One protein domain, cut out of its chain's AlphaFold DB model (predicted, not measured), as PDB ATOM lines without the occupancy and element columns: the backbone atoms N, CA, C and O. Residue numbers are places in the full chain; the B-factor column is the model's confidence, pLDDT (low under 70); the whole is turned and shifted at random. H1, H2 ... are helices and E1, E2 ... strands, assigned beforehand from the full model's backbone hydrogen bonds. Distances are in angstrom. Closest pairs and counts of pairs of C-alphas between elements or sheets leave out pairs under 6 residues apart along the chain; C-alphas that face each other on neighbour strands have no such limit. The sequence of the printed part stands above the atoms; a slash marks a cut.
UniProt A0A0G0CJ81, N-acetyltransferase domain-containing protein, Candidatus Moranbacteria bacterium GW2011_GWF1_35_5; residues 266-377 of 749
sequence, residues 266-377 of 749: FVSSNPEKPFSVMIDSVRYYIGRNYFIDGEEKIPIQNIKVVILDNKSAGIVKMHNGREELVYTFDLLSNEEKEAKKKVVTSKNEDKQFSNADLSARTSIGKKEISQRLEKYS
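Overview. This is residues 266 to 377 of the 749 residues of the protein "N-acetyltransferase domain-containing protein" of Candidatus Moranbacteria bacterium GW2011_GWF1_35_5 (UniProt A0A0G0CJ81). The model is an elongated body with a strongly twisted, four-stranded sheet, E3 E4 E5 E6, toward one end, the small hairpin of E1 and E2 in its middle, and two crosswise helices, H1 and H2, at the other end. The short helix H3 packs on E2 and leads directly into E6 at the sheet's edge, and residues 346 to 352 stick out at the helical end. The printed part has 112 residues, with three named helices and six named strands in the order E1 E2 E3 E4 E5 H1 H2 H3 E6; both sheets, E3 E4 E5 E6 and E1 E2, are antiparallel, and the class is mixed, helices and strands. It is compact, with a radius of gyration of the C-alphas of 14.9 A, and spans 51 by 29 by 21 A.

Arrangement. E1, residues 275 to 279, and E2, residues 282 to 287, form an antiparallel hairpin, with N 277 and O 284 at 2.9 A. E3, residues 303 to 307, E4, residues 312 to 319, and E5, residues 322 to 330, make a meander, each strand the antiparallel neighbour of the one before. N 306 and O 314 are 2.9 A apart between E3 and E4, and N 315 and O 327 are 2.8 A apart between E4 and E5. H1, residues 334 to 346, touches H2, residues 355 to 361, with residues 341 to 345 alone; they are about perpendicular at 83 degrees, and their closest C-alphas, of Lys 341 and Leu 358, are 6.0 A apart. The closest C-alphas of E2 and H2 are those of Val 282 and Ser 359, at 6.2 A. H3, residues 366 to 372, only grazes the four-stranded sheet with residues 369 to 372. Its closest C-alpha pair with E2 is Lys 366 and Tyr 285, at 6.0 A. E6, residues 373 to 375, is an edge strand antiparallel to E5, with N 374 and O 328 at 2.9 A. H1 and H3 are apart. In H1, H2 and H3 every O i to N i+4 pair is within hydrogen-bond range.

Along the chain. E1 begins at C-alpha 275, (200.572, 171.910, 156.438), and E2 is 15.8 A long. E4 is 22.6 A long and E5 23.9 A. H1 is 18.4 A long, from C-alpha 334 at (218.243, 185.974, 164.048). E6 ends at C-alpha 375, (208.673, 182.031, 142.150).

Size, cuts and confidence. The two C-alphas farthest apart, of Asn 320 and Asp 350, are 51.8 A from each other. The printed part has no cut. The link from E2 to E3, residues 288 to 302, is long. Mean pLDDT of the printed part is 91.4, and residues 293 to 295 are under 70.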
ATOM      1  N   PHE A 266     210.459 168.054 154.449       92.69
ATOM      2  CA  PHE A 266     209.190 168.015 155.154       92.69
ATOM      3  C   PHE A 266     208.085 167.696 154.158       92.69
ATOM      4  O   PHE A 266     207.850 168.448 153.212       92.69
ATOM      5  N   VAL A 267     207.372 166.602 154.399       92.56
ATOM      6  CA  VAL A 267     206.184 166.199 153.641       92.56
ATOM      7  C   VAL A 267     204.950 166.336 154.521       92.56
ATOM      8  O   VAL A 267     205.026 166.177 155.743       92.56
ATOM      9  N   SER A 268     203.797 166.635 153.922       89.75
ATOM     10  CA  SER A 268     202.551 166.624 154.685       89.75
ATOM     11  C   SER A 268     202.184 165.190 155.060       89.75
ATOM     12  O   SER A 268     201.948 164.352 154.194       89.75
ATOM     13  N   SER A 269     202.105 164.908 156.359       82.88
ATOM     14  CA  SER A 269     201.687 163.599 156.866       82.88
ATOM     15  C   SER A 269     200.164 163.428 156.914       82.88
ATOM     16  O   SER A 269     199.680 162.327 157.155       82.88
ATOM     17  N   ASN A 270     199.393 164.512 156.763       86.75
ATOM     18  CA  ASN A 270     197.933 164.474 156.800       86.75
ATOM     19  C   ASN A 270     197.343 165.593 155.916       86.75
ATOM     20  O   ASN A 270     197.457 166.764 156.286       86.75
ATOM     21  N   PRO A 271     196.675 165.257 154.796       80.94
ATOM     22  CA  PRO A 271     196.130 166.241 153.864       80.94
ATOM     23  C   PRO A 271     194.939 167.050 154.415       80.94
ATOM     24  O   PRO A 271     194.585 168.075 153.844       80.94
ATOM     25  N   GLU A 272     194.313 166.631 155.521       86.00
ATOM     26  CA  GLU A 272     193.170 167.336 156.126       86.00
ATOM     27  C   GLU A 272     193.592 168.462 157.085       86.00
ATOM     28  O   GLU A 272     192.810 169.378 157.393       86.00
ATOM     29  N   LYS A 273     194.835 168.400 157.582       89.38
ATOM     30  CA  LYS A 273     195.394 169.384 158.511       89.38
ATOM     31  C   LYS A 273     196.163 170.466 157.752       89.38
ATOM     32  O   LYS A 273     196.774 170.181 156.727       89.38
ATOM     33  N   PRO A 274     196.186 171.710 158.266       91.00
ATOM     34  CA  PRO A 274     197.095 172.721 157.754       91.00
ATOM     35  C   PRO A 274     198.535 172.207 157.752       91.00
ATOM     36  O   PRO A 274     199.050 171.783 158.788       91.00
ATOM     37  N   PHE A 275     199.172 172.249 156.588       94.38
ATOM     38  CA  PHE A 275     200.572 171.910 156.438       94.38
ATOM     39  C   PHE A 275     201.417 173.095 156.901       94.38
ATOM     40  O   PHE A 275     201.361 174.194 156.342       94.38
ATOM     41  N   SER A 276     202.185 172.868 157.962       94.38
ATOM     42  CA  SER A 276     203.173 173.806 158.480       94.38
ATOM     43  C   SER A 276     204.446 173.060 158.828       94.38
ATOM     44  O   SER A 276     204.371 171.936 159.330       94.38
ATOM     45  N   VAL A 277     205.589 173.700 158.630       93.50
ATOM     46  CA  VAL A 277     206.908 173.112 158.882       93.50
ATOM     47  C   VAL A 277     207.622 173.884 159.979       93.50
ATOM     48  O   VAL A 277     207.455 175.097 160.097       93.50
ATOM     49  N   MET A 278     208.383 173.183 160.815       92.31
ATOM     50  CA  MET A 278     209.220 173.811 161.834       92.31
ATOM     51  C   MET A 278     210.658 173.829 161.325       92.31
ATOM     52  O   MET A 278     211.296 172.781 161.249       92.31
ATOM     53  N   ILE A 279     211.145 175.013 160.965       90.94
ATOM     54  CA  ILE A 279     212.503 175.230 160.467       90.94
ATOM     55  C   ILE A 279     213.170 176.214 161.413       90.94
ATOM     56  O   ILE A 279     212.608 177.265 161.699       90.94
ATOM     57  N   ASP A 280     214.327 175.820 161.941       86.19
ATOM     58  CA  ASP A 280     215.116 176.606 162.890       86.19
ATOM     59  C   ASP A 280     214.273 177.300 163.975       86.19
ATOM     60  O   ASP A 280     214.251 178.521 164.121       86.19
ATOM     61  N   SER A 281     213.503 176.489 164.710       88.94
ATOM     62  CA  SER A 281     212.648 176.956 165.806       88.94
ATOM     63  C   SER A 281     211.529 177.929 165.409       88.94
ATOM     64  O   SER A 281     210.939 178.557 166.281       88.94
ATOM     65  N   VAL A 282     211.191 178.038 164.123       92.69
ATOM     66  CA  VAL A 282     210.092 178.870 163.623       92.69
ATOM     67  C   VAL A 282     209.108 178.004 162.845       92.69
ATOM     68  O   VAL A 282     209.489 177.168 162.025       92.69
ATOM     69  N   ARG A 283     207.809 178.185 163.099       96.06
ATOM     70  CA  ARG A 283     206.744 177.494 162.363       96.06
ATOM     71  C   ARG A 283     206.325 178.289 161.129       96.06
ATOM     72  O   ARG A 283     205.715 179.344 161.267       96.06
ATOM     73  N   TYR A 284     206.547 177.744 159.941       96.38
ATOM     74  CA  TYR A 284     206.126 178.328 158.667       96.38
ATOM     75  C   TYR A 284     204.842 177.660 158.184       96.38
ATOM     76  O   TYR A 284     204.794 176.441 158.015       96.38
ATOM     77  N   TYR A 285     203.782 178.441 157.987       96.44
ATOM     78  CA  TYR A 285     202.544 177.950 157.382       96.44
ATOM     79  C   TYR A 285     202.728 177.793 155.864       96.44
ATOM     80  O   TYR A 285     203.178 178.727 155.219       96.44
ATOM     81  N   ILE A 286     202.350 176.654 155.278       95.62
ATOM     82  CA  ILE A 286     202.557 176.370 153.843       95.62
ATOM     83  C   ILE A 286     201.236 176.281 153.076       95.62
ATOM     84  O   ILE A 286     201.151 176.686 151.919       95.62
ATOM     85  N   GLY A 287     200.186 175.746 153.698       93.25
ATOM     86  CA  GLY A 287     198.907 175.520 153.026       93.25
ATOM     87  C   GLY A 287     197.949 174.673 153.853       93.25
ATOM     88  O   GLY A 287     198.274 174.270 154.964       93.25
ATOM     89  N   ARG A 288     196.753 174.397 153.322       89.94
ATOM     90  CA  ARG A 288     195.808 173.443 153.942       89.94
ATOM     91  C   ARG A 288     195.435 172.328 152.987       89.94
ATOM     92  O   ARG A 288     195.877 171.222 153.188       89.94
ATOM     93  N   ASN A 289     194.666 172.630 151.947       88.44
ATOM     94  CA  ASN A 289     194.369 171.655 150.888       88.44
ATOM     95  C   ASN A 289     195.308 171.867 149.693       88.44
ATOM     96  O   ASN A 289     195.739 170.929 149.030       88.44
ATOM     97  N   TYR A 290     195.650 173.133 149.467       90.25
ATOM     98  CA  TYR A 290     196.528 173.593 148.407       90.25
ATOM     99  C   TYR A 290     197.638 174.450 149.003       90.25
ATOM    100  O   TYR A 290     197.474 175.019 150.095       90.25
ATOM    101  N   PHE A 291     198.741 174.529 148.268       89.31
ATOM    102  CA  PHE A 291     199.791 175.512 148.482       89.31
ATOM    103  C   PHE A 291     199.203 176.930 148.512       89.31
ATOM    104  O   PHE A 291     198.234 177.233 147.814       89.31
ATOM    105  N   ILE A 292     199.740 177.767 149.395       83.62
ATOM    106  CA  ILE A 292     199.123 179.037 149.776       83.62
ATOM    107  C   ILE A 292     199.130 180.106 148.683       83.62
ATOM    108  O   ILE A 292     198.232 180.950 148.706       83.62
ATOM    109  N   ASP A 293     200.099 180.060 147.766       68.31
ATOM    110  CA  ASP A 293     200.369 181.161 146.845       68.31
ATOM    111  C   ASP A 293     200.803 180.685 145.457       68.31
ATOM    112  O   ASP A 293     201.971 180.703 145.083       68.31
ATOM    113  N   GLY A 294     199.835 180.196 144.689       62.31
ATOM    114  CA  GLY A 294     200.044 179.888 143.286       62.31
ATOM    115  C   GLY A 294     198.811 180.240 142.474       62.31
ATOM    116  O   GLY A 294     197.687 179.935 142.876       62.31
ATOM    117  N   GLU A 295     199.027 180.824 141.294       69.56
ATOM    118  CA  GLU A 295     198.033 180.791 140.210       69.56
ATOM    119  C   GLU A 295     197.602 179.338 139.935       69.56
ATOM    120  O   GLU A 295     196.439 179.048 139.653       69.56
ATOM    121  N   GLU A 296     198.545 178.405 140.105       80.88
ATOM    122  CA  GLU A 296     198.320 176.968 140.072       80.88
ATOM    123  C   GLU A 296     197.912 176.431 141.457       80.88
ATOM    124  O   GLU A 296     198.632 176.558 142.450       80.88
ATOM    125  N   LYS A 297     196.763 175.748 141.521       90.25
ATOM    126  CA  LYS A 297     196.303 175.038 142.722       90.25
ATOM    127  C   LYS A 297     197.070 173.724 142.899       90.25
ATOM    128  O   LYS A 297     196.576 172.665 142.520       90.25
ATOM    129  N   ILE A 298     198.256 173.783 143.503       92.38
ATOM    130  CA  ILE A 298     199.074 172.591 143.779       92.38
ATOM    131  C   ILE A 298     198.594 171.921 145.085       92.38
ATOM    132  O   ILE A 298     198.635 172.569 146.136       92.38
ATOM    133  N   PRO A 299     198.130 170.654 145.068       93.69
ATOM    134  CA  PRO A 299     197.729 169.940 146.282       93.69
ATOM    135  C   PRO A 299     198.897 169.768 147.259       93.69
ATOM    136  O   PRO A 299     199.998 169.418 146.840       93.69
ATOM    137  N   ILE A 300     198.663 169.934 148.566       93.38
ATOM    138  CA  ILE A 300     199.746 169.852 149.569       93.38
ATOM    139  C   ILE A 300     200.409 168.465 149.675       93.38
ATOM    140  O   ILE A 300     201.533 168.354 150.146       93.38
ATOM    141  N   GLN A 301     199.728 167.404 149.239       92.88
ATOM    142  CA  GLN A 301     200.297 166.052 149.170       92.88
ATOM    143  C   GLN A 301     201.301 165.880 148.019       92.88
ATOM    144  O   GLN A 301     202.088 164.942 148.026       92.88
ATOM    145  N   ASN A 302     201.283 166.800 147.050       95.00
ATOM    146  CA  ASN A 302     202.174 166.809 145.894       95.00
ATOM    147  C   ASN A 302     203.317 167.816 146.074       95.00
ATOM    148  O   ASN A 302     203.986 168.151 145.098       95.00
ATOM    149  N   ILE A 303     203.526 168.332 147.287       95.19
ATOM    150  CA  ILE A 303     204.656 169.206 147.596       95.19
ATOM    151  C   ILE A 303     205.452 168.672 148.779       95.19
ATOM    152  O   ILE A 303     204.910 168.024 149.678       95.19
ATOM    153  N   LYS A 304     206.732 169.021 148.807       95.75
ATOM    154  CA  LYS A 304     207.574 168.950 149.996       95.75
ATOM    155  C   LYS A 304     208.265 170.288 150.219       95.75
ATOM    156  O   LYS A 304     208.526 171.020 149.265       95.75
ATOM    157  N   VAL A 305     208.537 170.613 151.477       96.19
ATOM    158  CA  VAL A 305     209.396 171.749 151.823       96.19
ATOM    159  C   VAL A 305     210.793 171.223 152.073       96.19
ATOM    160  O   VAL A 305     210.961 170.245 152.798       96.19
ATOM    161  N   VAL A 306     211.788 171.869 151.489       95.88
ATOM    162  CA  VAL A 306     213.192 171.473 151.601       95.88
ATOM    163  C   VAL A 306     213.992 172.660 152.110       95.88
ATOM    164  O   VAL A 306     213.763 173.787 151.681       95.88
ATOM    165  N   ILE A 307     214.918 172.434 153.039       94.75
ATOM    166  CA  ILE A 307     215.886 173.477 153.404       94.75
ATOM    167  C   ILE A 307     216.908 173.547 152.272       94.75
ATOM    168  O   ILE A 307     217.563 172.544 151.989       94.75
ATOM    169  N   LEU A 308     216.993 174.680 151.577       94.38
ATOM    170  CA  LEU A 308     217.920 174.821 150.455       94.38
ATOM    171  C   LEU A 308     219.318 175.149 150.965       94.38
ATOM    172  O   LEU A 308     220.263 174.484 150.557       94.38
ATOM    173  N   ASP A 309     219.413 176.101 151.887       93.00
ATOM    174  CA  ASP A 309     220.630 176.501 152.590       93.00
ATOM    175  C   ASP A 309     220.278 177.060 153.984       93.00
ATOM    176  O   ASP A 309     219.163 176.882 154.481       93.00
ATOM    177  N   ASN A 310     221.224 177.711 154.663       88.69
ATOM    178  CA  ASN A 310     221.003 178.261 156.005       88.69
ATOM    179  C   ASN A 310     220.088 179.502 156.040       88.69
ATOM    180  O   ASN A 310     219.643 179.881 157.125       88.69
ATOM    181  N   LYS A 311     219.806 180.128 154.893       92.12
ATOM    182  CA  LYS A 311     219.000 181.352 154.785       92.12
ATOM    183  C   LYS A 311     217.679 181.126 154.059       92.12
ATOM    184  O   LYS A 311     216.783 181.948 154.209       92.12
ATOM    185  N   SER A 312     217.519 180.030 153.325       95.69
ATOM    186  CA  SER A 312     216.372 179.823 152.447       95.69
ATOM    187  C   SER A 312     215.816 178.401 152.480       95.69
ATOM    188  O   SER A 312     216.496 177.403 152.751       95.69
ATOM    189  N   ALA A 313     214.528 178.303 152.172       97.06
ATOM    190  CA  ALA A 313     213.837 177.047 151.946       97.06
ATOM    191  C   ALA A 313     213.085 177.074 150.612       97.06
ATOM    192  O   ALA A 313     212.806 178.125 150.037       97.06
ATOM    193  N   GLY A 314     212.777 175.884 150.111       96.56
ATOM    194  CA  GLY A 314     212.165 175.659 148.814       96.56
ATOM    195  C   GLY A 314     210.877 174.859 148.915       96.56
ATOM    196  O   GLY A 314     210.744 173.976 149.763       96.56
ATOM    197  N   ILE A 315     209.937 175.145 148.019       96.25
ATOM    198  CA  ILE A 315     208.742 174.338 147.775       96.25
ATOM    199  C   ILE A 315     209.005 173.498 146.534       96.25
ATOM    200  O   ILE A 315     209.145 174.029 145.433       96.25
ATOM    201  N   VAL A 316     209.059 172.184 146.715       96.44
ATOM    202  CA  VAL A 316     209.329 171.229 145.644       96.44
ATOM    203  C   VAL A 316     208.035 170.518 145.274       96.44
ATOM    204  O   VAL A 316     207.421 169.868 146.119       96.44
ATOM    205  N   LYS A 317     207.621 170.643 144.016       95.31
ATOM    206  CA  LYS A 317     206.475 169.956 143.417       95.31
ATOM    207  C   LYS A 317     206.899 168.558 142.973       95.31
ATOM    208  O   LYS A 317     207.880 168.393 142.255       95.31
ATOM    209  N   MET A 318     206.131 167.559 143.384       94.44
ATOM    210  CA  MET A 318     206.302 166.163 142.998       94.44
ATOM    211  C   MET A 318     205.311 165.840 141.877       94.44
ATOM    212  O   MET A 318     204.098 165.834 142.098       94.44
ATOM    213  N   HIS A 319     205.805 165.589 140.665       91.00
ATOM    214  CA  HIS A 319     204.957 165.269 139.514       91.00
ATOM    215  C   HIS A 319     205.638 164.253 138.591       91.00
ATOM    216  O   HIS A 319     206.756 164.472 138.133       91.00
ATOM    217  N   ASN A 320     204.961 163.135 138.304       90.06
ATOM    218  CA  ASN A 320     205.458 162.056 137.434       90.06
ATOM    219  C   ASN A 320     206.864 161.545 137.808       90.06
ATOM    220  O   ASN A 320     207.706 161.329 136.939       90.06
ATOM    221  N   GLY A 321     207.131 161.394 139.110       88.75
ATOM    222  CA  GLY A 321     208.430 160.937 139.613       88.75
ATOM    223  C   GLY A 321     209.563 161.960 139.479       88.75
ATOM    224  O   GLY A 321     210.713 161.602 139.703       88.75
ATOM    225  N   ARG A 322     209.257 163.210 139.111       90.50
ATOM    226  CA  ARG A 322     210.207 164.327 139.099       90.50
ATOM    227  C   ARG A 322     209.941 165.264 140.264       90.50
ATOM    228  O   ARG A 322     208.786 165.485 140.641       90.50
ATOM    229  N   GLU A 323     211.021 165.832 140.782       94.94
ATOM    230  CA  GLU A 323     210.997 166.825 141.850       94.94
ATOM    231  C   GLU A 323     211.460 168.181 141.310       94.94
ATOM    232  O   GLU A 323     212.629 168.374 140.969       94.94
ATOM    233  N   GLU A 324     210.526 169.122 141.216       93.81
ATOM    234  CA  GLU A 324     210.750 170.450 140.644       93.81
ATOM    235  C   GLU A 324     210.657 171.515 141.737       93.81
ATOM    236  O   GLU A 324     209.633 171.632 142.409       93.81
ATOM    237  N   LEU A 325     211.714 172.305 141.923       95.00
ATOM    238  CA  LEU A 325     211.671 173.466 142.808       95.00
ATOM    239  C   LEU A 325     210.824 174.557 142.139       95.00
ATOM    240  O   LEU A 325     211.174 175.031 141.065       95.00
ATOM    241  N   VAL A 326     209.701 174.937 142.748       94.88
ATOM    242  CA  VAL A 326     208.728 175.871 142.142       94.88
ATOM    243  C   VAL A 326     208.684 177.229 142.836       94.88
ATOM    244  O   VAL A 326     208.429 178.242 142.186       94.88
ATOM    245  N   TYR A 327     208.970 177.269 144.136       95.69
ATOM    246  CA  TYR A 327     209.062 178.504 144.914       95.69
ATOM    247  C   TYR A 327     210.212 178.423 145.911       95.69
ATOM    248  O   TYR A 327     210.555 177.335 146.379       95.69
ATOM    249  N   THR A 328     210.749 179.577 146.278       96.25
ATOM    250  CA  THR A 328     211.697 179.759 147.379       96.25
ATOM    251  C   THR A 328     211.142 180.766 148.377       96.25
ATOM    252  O   THR A 328     210.238 181.537 148.057       96.25
ATOM    253  N   PHE A 329     211.635 180.738 149.608       96.38
ATOM    254  CA  PHE A 329     211.378 181.787 150.589       96.38
ATOM    255  C   PHE A 329     212.535 181.904 151.574       96.38
ATOM    256  O   PHE A 329     213.138 180.898 151.965       96.38
ATOM    257  N   ASP A 330     212.787 183.133 152.015       95.69
ATOM    258  CA  ASP A 330     213.796 183.415 153.027       95.69
ATOM    259  C   ASP A 330     213.309 182.986 154.416       95.69
ATOM    260  O   ASP A 330     212.181 183.276 154.850       95.69
ATOM    261  N   LEU A 331     214.187 182.291 155.131       95.88
ATOM    262  CA  LEU A 331     214.045 181.992 156.547       95.88
ATOM    263  C   LEU A 331     214.224 183.276 157.363       95.88
ATOM    264  O   LEU A 331     214.745 184.278 156.884       95.88
ATOM    265  N   LEU A 332     213.766 183.255 158.617       94.94
ATOM    266  CA  LEU A 332     213.923 184.424 159.473       94.94
ATOM    267  C   LEU A 332     215.392 184.599 159.847       94.94
ATOM    268  O   LEU A 332     216.026 183.636 160.301       94.94
ATOM    269  N   SER A 333     215.887 185.833 159.760       90.81
ATOM    270  CA  SER A 333     217.163 186.196 160.377       90.81
ATOM    271  C   SER A 333     217.088 186.039 161.903       90.81
ATOM    272  O   SER A 333     216.007 185.902 162.488       90.81
ATOM    273  N   ASN A 334     218.234 186.051 162.586       87.88
ATOM    274  CA  ASN A 334     218.243 185.974 164.048       87.88
ATOM    275  C   ASN A 334     217.551 187.194 164.674       87.88
ATOM    276  O   ASN A 334     216.775 187.045 165.615       87.88
ATOM    277  N   GLU A 335     217.740 188.376 164.097       89.94
ATOM    278  CA  GLU A 335     217.088 189.619 164.511       89.94
ATOM    279  C   GLU A 335     215.567 189.525 164.334       89.94
ATOM    280  O   GLU A 335     214.810 189.874 165.245       89.94
ATOM    281  N   GLU A 336     215.099 188.993 163.198       94.75
ATOM    282  CA  GLU A 336     213.672 188.779 162.947       94.75
ATOM    283  C   GLU A 336     213.068 187.746 163.906       94.75
ATOM    284  O   GLU A 336     211.956 187.945 164.410       94.75
ATOM    285  N   LYS A 337     213.793 186.659 164.208       94.19
ATOM    286  CA  LYS A 337     213.374 185.662 165.210       94.19
ATOM    287  C   LYS A 337     213.210 186.306 166.577       94.19
ATOM    288  O   LYS A 337     212.170 186.123 167.206       94.19
ATOM    289  N   GLU A 338     214.194 187.079 167.027       92.75
ATOM    290  CA  GLU A 338     214.130 187.760 168.321       92.75
ATOM    291  C   GLU A 338     213.009 188.806 168.362       92.75
ATOM    292  O   GLU A 338     212.266 188.883 169.346       92.75
ATOM    293  N   ALA A 339     212.792 189.551 167.276       95.62
ATOM    294  CA  ALA A 339     211.656 190.462 167.157       95.62
ATOM    295  C   ALA A 339     210.312 189.716 167.265       95.62
ATOM    296  O   ALA A 339     209.416 190.148 167.996       95.62
ATOM    297  N   LYS A 340     210.167 188.558 166.608       95.75
ATOM    298  CA  LYS A 340     208.953 187.727 166.711       95.75
ATOM    299  C   LYS A 340     208.767 187.141 168.106       95.75
ATOM    300  O   LYS A 340     207.644 187.171 168.611       95.75
ATOM    301  N   LYS A 341     209.832 186.653 168.748       93.81
ATOM    302  CA  LYS A 341     209.781 186.146 170.128       93.81
ATOM    303  C   LYS A 341     209.311 187.235 171.090       93.81
ATOM    304  O   LYS A 341     208.401 186.980 171.873       93.81
ATOM    305  N   LYS A 342     209.821 188.468 170.964       95.19
ATOM    306  CA  LYS A 342     209.356 189.624 171.754       95.19
ATOM    307  C   LYS A 342     207.857 189.884 171.586       95.19
ATOM    308  O   LYS A 342     207.175 190.125 172.576       95.19
ATOM    309  N   VAL A 343     207.329 189.770 170.363       95.19
ATOM    310  CA  VAL A 343     205.882 189.899 170.093       95.19
ATOM    311  C   VAL A 343     205.068 188.765 170.733       95.19
ATOM    312  O   VAL A 343     203.929 188.981 171.146       95.19
ATOM    313  N   VAL A 344     205.610 187.547 170.817       93.38
ATOM    314  CA  VAL A 344     204.949 186.429 171.516       93.38
ATOM    315  C   VAL A 344     204.915 186.684 173.023       93.38
ATOM    316  O   VAL A 344     203.865 186.483 173.640       93.38
ATOM    317  N   THR A 345     206.022 187.161 173.597       92.88
ATOM    318  CA  THR A 345     206.127 187.494 175.023       92.88
ATOM    319  C   THR A 345     205.187 188.636 175.404       92.88
ATOM    320  O   THR A 345     204.414 188.485 176.345       92.88
ATOM    321  N   SER A 346     205.153 189.732 174.636       94.06
ATOM    322  CA  SER A 346     204.287 190.887 174.938       94.06
ATOM    323  C   SER A 346     202.791 190.594 174.802       94.06
ATOM    324  O   SER A 346     201.963 191.249 175.419       94.06
ATOM    325  N   LYS A 347     202.399 189.578 174.028       94.50
ATOM    326  CA  LYS A 347     200.996 189.129 173.963       94.50
ATOM    327  C   LYS A 347     200.569 188.261 175.148       94.50
ATOM    328  O   LYS A 347     199.402 187.886 175.224       94.50
ATOM    329  N   ASN A 348     201.498 187.879 176.018       92.56
ATOM    330  CA  ASN A 348     201.283 186.938 177.113       92.56
ATOM    331  C   ASN A 348     202.054 187.388 178.366       92.56
ATOM    332  O   ASN A 348     202.728 186.569 178.986       92.56
ATOM    333  N   GLU A 349     201.978 188.674 178.716       89.19
ATOM    334  CA  GLU A 349     202.755 189.274 179.817       89.19
ATOM    335  C   GLU A 349     202.593 188.521 181.153       89.19
ATOM    336  O   GLU A 349     203.543 188.426 181.924       89.19
ATOM    337  N   ASP A 350     201.442 187.878 181.374       92.19
ATOM    338  CA  ASP A 350     201.151 187.099 182.584       92.19
ATOM    339  C   ASP A 350     201.800 185.699 182.626       92.19
ATOM    340  O   ASP A 350     201.650 184.972 183.612       92.19
ATOM    341  N   LYS A 351     202.475 185.254 181.557       91.56
ATOM    342  CA  LYS A 351     203.045 183.900 181.458       91.56
ATOM    343  C   LYS A 351     204.540 183.948 181.178       91.56
ATOM    344  O   LYS A 351     204.976 184.372 180.112       91.56
ATOM    345  N   GLN A 352     205.328 183.398 182.100       88.88
ATOM    346  CA  GLN A 352     206.726 183.082 181.827       88.88
ATOM    347  C   GLN A 352     206.800 181.872 180.891       88.88
ATOM    348  O   GLN A 352     206.273 180.800 181.192       88.88
ATOM    349  N   PHE A 353     207.446 182.051 179.743       88.31
ATOM    350  CA  PHE A 353     207.726 180.980 178.795       88.31
ATOM    351  C   PHE A 353     209.203 180.618 178.835       88.31
ATOM    352  O   PHE A 353     210.059 181.498 178.914       88.31
ATOM    353  N   SER A 354     209.508 179.326 178.708       86.31
ATOM    354  CA  SER A 354     210.874 178.908 178.411       86.31
ATOM    355  C   SER A 354     211.265 179.336 176.989       86.31
ATOM    356  O   SER A 354     210.408 179.525 176.120       86.31
ATOM    357  N   ASN A 355     212.567 179.415 176.699       75.94
ATOM    358  CA  ASN A 355     213.042 179.672 175.334       75.94
ATOM    359  C   ASN A 355     212.523 178.631 174.325       75.94
ATOM    360  O   ASN A 355     212.213 178.979 173.188       75.94
ATOM    361  N   ALA A 356     212.367 177.371 174.743       75.69
ATOM    362  CA  ALA A 356     211.801 176.319 173.902       75.69
ATOM    363  C   ALA A 356     210.316 176.568 173.584       75.69
ATOM    364  O   ALA A 356     209.887 176.360 172.445       75.69
ATOM    365  N   ASP A 357     209.542 177.061 174.555       82.25
ATOM    366  CA  ASP A 357     208.136 177.423 174.353       82.25
ATOM    367  C   ASP A 357     207.987 178.639 173.437       82.25
ATOM    368  O   ASP A 357     207.126 178.637 172.555       82.25
ATOM    369  N   LEU A 358     208.832 179.662 173.613       86.81
ATOM    370  CA  LEU A 358     208.857 180.844 172.746       86.81
ATOM    371  C   LEU A 358     209.169 180.454 171.302       86.81
ATOM    372  O   LEU A 358     208.446 180.850 170.388       86.81
ATOM    373  N   SER A 359     210.182 179.614 171.101       79.25
ATOM    374  CA  SER A 359     210.506 179.018 169.805       79.25
ATOM    375  C   SER A 359     209.312 178.259 169.212       79.25
ATOM    376  O   SER A 359     208.839 178.587 168.128       79.25
ATOM    377  N   ALA A 360     208.704 177.325 169.950       82.75
ATOM    378  CA  ALA A 360     207.559 176.548 169.458       82.75
ATOM    379  C   ALA A 360     206.324 177.400 169.086       82.75
ATOM    380  O   ALA A 360     205.482 176.958 168.292       82.75
ATOM    381  N   ARG A 361     206.213 178.600 169.670       91.31
ATOM    382  CA  ARG A 361     205.147 179.588 169.439       91.31
ATOM    383  C   ARG A 361     205.508 180.647 168.398       91.31
ATOM    384  O   ARG A 361     204.614 181.358 167.942       91.31
ATOM    385  N   THR A 362     206.773 180.752 168.004       93.94
ATOM    386  CA  THR A 362     207.218 181.679 166.966       93.94
ATOM    387  C   THR A 362     206.776 181.142 165.608       93.94
ATOM    388  O   THR A 362     207.136 180.033 165.213       93.94
ATOM    389  N   SER A 363     205.942 181.902 164.895       96.31
ATOM    390  CA  SER A 363     205.336 181.438 163.644       96.31
ATOM    391  C   SER A 363     205.219 182.520 162.580       96.31
ATOM    392  O   SER A 363     204.885 183.663 162.894       96.31
ATOM    393  N   ILE A 364     205.375 182.108 161.326       97.12
ATOM    394  CA  ILE A 364     205.091 182.883 160.121       97.12
ATOM    395  C   ILE A 364     203.749 182.424 159.559       97.12
ATOM    396  O   ILE A 364     203.580 181.291 159.100       97.12
ATOM    397  N   GLY A 365     202.763 183.312 159.674       95.94
ATOM    398  CA  GLY A 365     201.392 183.059 159.246       95.94
ATOM    399  C   GLY A 365     201.200 183.214 157.737       95.94
ATOM    400  O   GLY A 365     202.075 183.693 157.023       95.94
ATOM    401  N   LYS A 366     199.990 182.877 157.268       95.31
ATOM    402  CA  LYS A 366     199.596 182.895 155.849       95.31
ATOM    403  C   LYS A 366     199.984 184.175 155.094       95.31
ATOM    404  O   LYS A 366     200.557 184.102 154.020       95.31
ATOM    405  N   LYS A 367     199.650 185.350 155.629       94.94
ATOM    406  CA  LYS A 367     199.886 186.613 154.914       94.94
ATOM    407  C   LYS A 367     201.378 186.898 154.725       94.94
ATOM    408  O   LYS A 367     201.775 187.381 153.677       94.94
ATOM    409  N   GLU A 368     202.177 186.606 155.744       95.62
ATOM    410  CA  GLU A 368     203.603 186.919 155.750       95.62
ATOM    411  C   GLU A 368     204.406 185.935 154.903       95.62
ATOM    412  O   GLU A 368     205.283 186.362 154.165       95.62
ATOM    413  N   ILE A 369     204.079 184.636 154.943       94.94
ATOM    414  CA  ILE A 369     204.750 183.671 154.062       94.94
ATOM    415  C   ILE A 369     204.456 183.966 152.589       94.94
ATOM    416  O   ILE A 369     205.378 183.947 151.791       94.94
ATOM    417  N   SER A 370     203.215 184.333 152.240       93.50
ATOM    418  CA  SER A 370     202.850 184.774 150.886       93.50
ATOM    419  C   SER A 370     203.715 185.934 150.389       93.50
ATOM    420  O   SER A 370     204.115 185.963 149.237       93.50
ATOM    421  N   GLN A 371     204.067 186.870 151.272       93.88
ATOM    422  CA  GLN A 371     204.937 188.000 150.926       93.88
ATOM    423  C   GLN A 371     206.411 187.613 150.760       93.88
ATOM    424  O   GLN A 371     207.155 188.360 150.136       93.88
ATOM    425  N   ARG A 372     206.836 186.487 151.343       94.12
ATOM    426  CA  ARG A 372     208.209 185.965 151.250       94.12
ATOM    427  C   ARG A 372     208.392 184.950 150.127       94.12
ATOM    428  O   ARG A 372     209.523 184.579 149.841       94.12
ATOM    429  N   LEU A 373     207.301 184.444 149.558       94.31
ATOM    430  CA  LEU A 373     207.362 183.452 148.498       94.31
ATOM    431  C   LEU A 373     207.790 184.115 147.193       94.31
ATOM    432  O   LEU A 373     207.120 185.005 146.674       94.31
ATOM    433  N   GLU A 374     208.884 183.618 146.639       93.75
ATOM    434  CA  GLU A 374     209.403 184.016 145.342       93.75
ATOM    435  C   GLU A 374     209.274 182.831 144.383       93.75
ATOM    436  O   GLU A 374     209.598 181.688 144.722       93.75
ATOM    437  N   LYS A 375     208.755 183.075 143.175       94.69
ATOM    438  CA  LYS A 375     208.673 182.031 142.150       94.69
ATOM    439  C   LYS A 375     210.087 181.652 141.726       94.69
ATOM    440  O   LYS A 375     210.849 182.509 141.281       94.69
ATOM    441  N   TYR A 376     210.418 180.370 141.826       94.38
ATOM    442  CA  TYR A 376     211.748 179.902 141.476       94.38
ATOM    443  C   TYR A 376     211.974 179.978 139.964       94.38
ATOM    444  O   TYR A 376     211.132 179.565 139.163       94.38
ATOM    445  N   SER A 377     213.143 180.480 139.576       93.44
ATOM    446  CA  SER A 377     213.603 180.496 138.193       93.44
ATOM    447  C   SER A 377     215.076 180.119 138.154       93.44
ATOM    448  O   SER A 377     215.938 180.911 138.528       93.44
TER     449      SER A 377